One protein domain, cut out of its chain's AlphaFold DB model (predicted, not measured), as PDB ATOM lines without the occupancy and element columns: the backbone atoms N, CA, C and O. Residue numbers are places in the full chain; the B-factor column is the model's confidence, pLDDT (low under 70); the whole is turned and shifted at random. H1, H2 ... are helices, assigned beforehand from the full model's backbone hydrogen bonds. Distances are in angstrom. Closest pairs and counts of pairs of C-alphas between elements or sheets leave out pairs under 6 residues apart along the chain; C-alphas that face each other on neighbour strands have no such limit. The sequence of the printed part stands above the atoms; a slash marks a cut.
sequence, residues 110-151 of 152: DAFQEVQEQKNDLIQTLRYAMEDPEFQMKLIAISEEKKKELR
ATOM      1  N   ASP A 110      25.513 -24.492   1.466       85.50
ATOM      2  CA  ASP A 110      25.778 -24.330   2.901       85.50
ATOM      3  C   ASP A 110      26.845 -23.256   3.149       85.50
ATOM      4  O   ASP A 110      26.662 -22.354   3.961       85.50
ATOM      5  N   ALA A 111      27.934 -23.280   2.372       84.06
ATOM      6  CA  ALA A 111      28.975 -22.262   2.460       84.06
ATOM      7  C   ALA A 111      28.473 -20.881   2.021       84.06
ATOM      8  O   ALA A 111      28.964 -19.862   2.505       84.06
ATOM      9  N   PHE A 112      27.496 -20.825   1.111       88.44
ATOM     10  CA  PHE A 112      26.855 -19.566   0.751       88.44
ATOM     11  C   PHE A 112      26.055 -19.010   1.929       88.44
ATOM     12  O   PHE A 112      26.202 -17.827   2.231       88.44
ATOM     13  N   GLN A 113      25.272 -19.843   2.620       88.25
ATOM     14  CA  GLN A 113      24.515 -19.417   3.799       88.25
ATOM     15  C   GLN A 113      25.429 -18.951   4.935       88.25
ATOM     16  O   GLN A 113      25.239 -17.838   5.416       88.25
ATOM     17  N   GLU A 114      26.486 -19.702   5.263       88.94
ATOM     18  CA  GLU A 114      27.472 -19.304   6.282       88.94
ATOM     19  C   GLU A 114      28.077 -17.919   5.991       88.94
ATOM     20  O   GLU A 114      28.186 -17.072   6.876       88.94
ATOM     21  N   VAL A 115      28.452 -17.651   4.733       89.69
ATOM     22  CA  VAL A 115      29.010 -16.347   4.341       89.69
ATOM     23  C   VAL A 115      27.971 -15.229   4.457       89.69
ATOM     24  O   VAL A 115      28.332 -14.100   4.791       89.69
ATOM     25  N   GLN A 116      26.696 -15.503   4.170       89.31
ATOM     26  CA  GLN A 116      25.632 -14.508   4.325       89.31
ATOM     27  C   GLN A 116      25.332 -14.220   5.795       89.31
ATOM     28  O   GLN A 116      25.183 -13.055   6.156       89.31
ATOM     29  N   GLU A 117      25.298 -15.242   6.645       91.50
ATOM     30  CA  GLU A 117      25.128 -15.087   8.092       91.50
ATOM     31  C   GLU A 117      26.265 -14.256   8.686       91.50
ATOM     32  O   GLU A 117      26.012 -13.213   9.281       91.50
ATOM     33  N   GLN A 118      27.520 -14.610   8.393       89.25
ATOM     34  CA  GLN A 118      28.682 -13.842   8.848       89.25
ATOM     35  C   GLN A 118      28.665 -12.394   8.350       89.25
ATOM     36  O   GLN A 118      29.058 -11.477   9.072       89.25
ATOM     37  N   LYS A 119      28.208 -12.160   7.113       90.56
ATOM     38  CA  LYS A 119      28.029 -10.802   6.588       90.56
ATOM     39  C   LYS A 119      26.959 -10.037   7.351       90.56
ATOM     40  O   LYS A 119      27.175  -8.868   7.660       90.56
ATOM     41  N   ASN A 120      25.824 -10.665   7.631       91.88
ATOM     42  CA  ASN A 120      24.733 -10.036   8.361       91.88
ATOM     43  C   ASN A 120      25.156  -9.703   9.793       91.88
ATOM     44  O   ASN A 120      24.940  -8.572  10.225       91.88
ATOM     45  N   ASP A 121      25.838 -10.620  10.477       91.94
ATOM     46  CA  ASP A 121      26.376 -10.404  11.822       91.94
ATOM     47  C   ASP A 121      27.406  -9.273  11.843       91.94
ATOM     48  O   ASP A 121      27.357  -8.397  12.710       91.94
ATOM     49  N   LEU A 122      28.310  -9.232  10.856       91.19
ATOM     50  CA  LEU A 122      29.280  -8.147  10.719       91.19
ATOM     51  C   LEU A 122      28.571  -6.803  10.517       91.19
ATOM     52  O   LEU A 122      28.926  -5.820  11.162       91.19
ATOM     53  N   ILE A 123      27.565  -6.751   9.640       90.38
ATOM     54  CA  ILE A 123      26.783  -5.535   9.385       90.38
ATOM     55  C   ILE A 123      26.052  -5.096  10.654       90.38
ATOM     56  O   ILE A 123      26.079  -3.912  10.981       90.38
ATOM     57  N   GLN A 124      25.419  -6.015  11.383       90.25
ATOM     58  CA  GLN A 124      24.749  -5.696  12.643       90.25
ATOM     59  C   GLN A 124      25.737  -5.173  13.684       90.25
ATOM     60  O   GLN A 124      25.510  -4.111  14.256       90.25
ATOM     61  N   THR A 125      26.866  -5.855  13.866       87.38
ATOM     62  CA  THR A 125      27.931  -5.427  14.782       87.38
ATOM     63  C   THR A 125      28.445  -4.034  14.423       87.38
ATOM     64  O   THR A 125      28.578  -3.180  15.296       87.38
ATOM     65  N   LEU A 126      28.677  -3.766  13.132       86.50
ATOM     66  CA  LEU A 126      29.070  -2.441  12.656       86.50
ATOM     67  C   LEU A 126      27.991  -1.391  12.927       86.50
ATOM     68  O   LEU A 126      28.334  -0.283  13.319       86.50
ATOM     69  N   ARG A 127      26.702  -1.718  12.759       86.31
ATOM     70  CA  ARG A 127      25.606  -0.794  13.088       86.31
ATOM     71  C   ARG A 127      25.602  -0.439  14.571       86.31
ATOM     72  O   ARG A 127      25.571   0.745  14.875       86.31
ATOM     73  N   TYR A 128      25.715  -1.423  15.460       85.62
ATOM     74  CA  TYR A 128      25.806  -1.169  16.901       85.62
ATOM     75  C   TYR A 128      27.037  -0.335  17.263       85.62
ATOM     76  O   TYR A 128      26.932   0.613  18.033       85.62
ATOM     77  N   ALA A 129      28.197  -0.626  16.668       83.25
ATOM     78  CA  ALA A 129      29.395   0.187  16.872       83.25
ATOM     79  C   ALA A 129      29.203   1.629  16.373       83.25
ATOM     80  O   ALA A 129      29.663   2.571  17.005       83.25
ATOM     81  N   MET A 130      28.489   1.820  15.261       79.69
ATOM     82  CA  MET A 130      28.153   3.144  14.737       79.69
ATOM     83  C   MET A 130      27.111   3.892  15.573       79.69
ATOM     84  O   MET A 130      26.976   5.089  15.365       79.69
ATOM     85  N   GLU A 131      26.379   3.257  16.488       85.19
ATOM     86  CA  GLU A 131      25.466   3.956  17.406       85.19
ATOM     87  C   GLU A 131      26.210   4.643  18.562       85.19
ATOM     88  O   GLU A 131      25.667   5.570  19.160       85.19
ATOM     89  N   ASP A 132      27.460   4.251  18.837       86.38
ATOM     90  CA  ASP A 132      28.311   4.892  19.839       86.38
ATOM     91  C   ASP A 132      28.857   6.252  19.334       86.38
ATOM     92  O   ASP A 132      29.639   6.294  18.371       86.38
ATOM     93  N   PRO A 133      28.499   7.382  19.978       83.38
ATOM     94  CA  PRO A 133      28.966   8.710  19.582       83.38
ATOM     95  C   PRO A 133      30.493   8.870  19.625       83.38
ATOM     96  O   PRO A 133      31.056   9.619  18.821       83.38
ATOM     97  N   GLU A 134      31.180   8.177  20.540       85.12
ATOM     98  CA  GLU A 134      32.640   8.265  20.654       85.12
ATOM     99  C   GLU A 134      33.327   7.583  19.460       85.12
ATOM    100  O   GLU A 134      34.292   8.106  18.888       85.12
ATOM    101  N   PHE A 135      32.785   6.442  19.027       83.25
ATOM    102  CA  PHE A 135      33.238   5.737  17.834       83.25
ATOM    103  C   PHE A 135      32.995   6.552  16.556       83.25
ATOM    104  O   PHE A 135      33.889   6.646  15.707       83.25
ATOM    105  N   GLN A 136      31.838   7.215  16.437       81.38
ATOM    106  CA  GLN A 136      31.546   8.111  15.311       81.38
ATOM    107  C   GLN A 136      32.559   9.258  15.205       81.38
ATOM    108  O   GLN A 136      33.077   9.516  14.116       81.38
ATOM    109  N   MET A 137      32.891   9.923  16.321       80.88
ATOM    110  CA  MET A 137      33.882  11.006  16.310       80.88
ATOM    111  C   MET A 137      35.261  10.520  15.852       80.88
ATOM    112  O   MET A 137      35.898  11.174  15.023       80.88
ATOM    113  N   LYS A 138      35.712   9.357  16.340       85.31
ATOM    114  CA  LYS A 138      36.999   8.770  15.929       85.31
ATOM    115  C   LYS A 138      37.012   8.407  14.443       85.31
ATOM    116  O   LYS A 138      37.994   8.688  13.760       85.31
ATOM    117  N   LEU A 139      35.924   7.841  13.916       83.56
ATOM    118  CA  LEU A 139      35.797   7.546  12.486       83.56
ATOM    119  C   LEU A 139      35.852   8.807  11.618       83.56
ATOM    120  O   LEU A 139      36.521   8.803  10.583       83.56
ATOM    121  N   ILE A 140      35.180   9.885  12.032       84.31
ATOM    122  CA  ILE A 140      35.213  11.171  11.324       84.31
ATOM    123  C   ILE A 140      36.644  11.713  11.299       84.31
ATOM    124  O   ILE A 140      37.137  12.018  10.212       84.31
ATOM    125  N   ALA A 141      37.335  11.735  12.444       85.12
ATOM    126  CA  ALA A 141      38.721  12.195  12.542       85.12
ATOM    127  C   ALA A 141      39.667  11.415  11.606       85.12
ATOM    128  O   ALA A 141      40.388  12.018  10.810       85.12
ATOM    129  N   ILE A 142      39.583  10.078  11.605       85.38
ATOM    130  CA  ILE A 142      40.372   9.211  10.708       85.38
ATOM    131  C   ILE A 142      40.028   9.476   9.231       85.38
ATOM    132  O   ILE A 142      40.901   9.465   8.360       85.38
ATOM    133  N   SER A 143      38.748   9.710   8.919       80.88
ATOM    134  CA  SER A 143      38.312   9.998   7.548       80.88
ATOM    135  C   SER A 143      38.837  11.343   7.034       80.88
ATOM    136  O   SER A 143      39.119  11.476   5.841       80.88
ATOM    137  N   GLU A 144      38.989  12.333   7.916       85.00
ATOM    138  CA  GLU A 144      39.551  13.640   7.582       85.00
ATOM    139  C   GLU A 144      41.066  13.583   7.388       85.00
ATOM    140  O   GLU A 144      41.570  14.190   6.442       85.00
ATOM    141  N   GLU A 145      41.785  12.817   8.212       82.94
ATOM    142  CA  GLU A 145      43.220  12.562   8.029       82.94
ATOM    143  C   GLU A 145      43.497  11.890   6.681       82.94
ATOM    144  O   GLU A 145      44.273  12.413   5.880       82.94
ATOM    145  N   LYS A 146      42.763  10.823   6.342       81.56
ATOM    146  CA  LYS A 146      42.888  10.164   5.031       81.56
ATOM    147  C   LYS A 146      42.539  11.071   3.852       81.56
ATOM    148  O   LYS A 146      43.155  10.974   2.795       81.56
ATOM    149  N   LYS A 147      41.547  11.959   3.996       79.94
ATOM    150  CA  LYS A 147      41.206  12.940   2.948       79.94
ATOM    151  C   LYS A 147      42.305  13.980   2.746       79.94
ATOM    152  O   LYS A 147      42.433  14.480   1.632       79.94
ATOM    153  N   LYS A 148      43.060  14.327   3.792       78.81
ATOM    154  CA  LYS A 148      44.239  15.197   3.677       78.81
ATOM    155  C   LYS A 148      45.395  14.465   2.993       78.81
ATOM    156  O   LYS A 148      46.019  15.057   2.124       78.81
ATOM    157  N   GLU A 149      45.609  13.185   3.303       77.31
ATOM    158  CA  GLU A 149      46.619  12.347   2.634       77.31
ATOM    159  C   GLU A 149      46.329  12.123   1.139       77.31
ATOM    160  O   GLU A 149      47.255  12.133   0.339       77.31
ATOM    161  N   LEU A 150      45.059  11.963   0.742       71.94
ATOM    162  CA  LEU A 150      44.654  11.777  -0.665       71.94
ATOM    163  C   LEU A 150      44.537  13.075  -1.489       71.94
ATOM    164  O   LEU A 150      44.265  13.000  -2.686       71.94
ATOM    165  N   ARG A 151      44.637  14.256  -0.862       58.84
ATOM    166  CA  ARG A 151      44.552  15.572  -1.535       58.84
ATOM    167  C   ARG A 151      45.920  16.235  -1.766       58.84
ATOM    168  O   ARG A 151      45.955  17.407  -2.137       58.84
TER     169      ARG A 151
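What this domain is: This is residues 110 to 151 of the 152 residues of the protein "Integrase family protein" of Methanosarcina thermophila (UniProt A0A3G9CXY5). Two helices, H1 and then H2, meet near their ends at a corner and make a wide, flat L, with H1 as the longer arm and H2 as the shorter one. The two arms reach away from the corner near Asp 132, and the space between them is open. The printed part has 42 residues with two named helices and no named strand, and its class is all helix. It is extended, with a radius of gyration of the C-alphas of 14.9 A, and the C-alphas span 44 by 25 by 6 A.

Where its parts are: H1 runs from Asp 110 to Glu 131, 22 residues, and measures 31.8 A from first to last C-alpha. It begins with C-alpha 110 at (25.778, -24.330, 2.901) and ends with C-alpha 131 at (25.466, 3.956, 17.406). One residue, Asp 132, follows. H2 then runs from Pro 133 to Glu 149, 17 residues and 24.7 A, and ends with C-alpha 149 at (46.619, 12.347, 2.634). Residues 150 and 151 come after it.

How they stand to each other: H1 and H2 are joined by a tight link. They are close but not clearly touching, with 2 pairs of C-alphas within 8 A. Their closest C-alphas are those of Met 130 and Gln 136, 6.0 A apart. The lines of H1 and H2 are about perpendicular, at 81 degrees, and their centres are 23.1 A apart. Residues 110 to 129, which belong to H1, stand free, and so do residues 140 to 151, of which 140 to 149 belong to H2. In H1 and H2 every O i to N i+4 pair is within hydrogen-bond range.

The domain as a whole: The two C-alphas farthest apart are those of Asp 110 and Arg 151, at 44.3 A. The printed part has no cut. The mean pLDDT of the printed part is 84.7, and residue 151 is under 70.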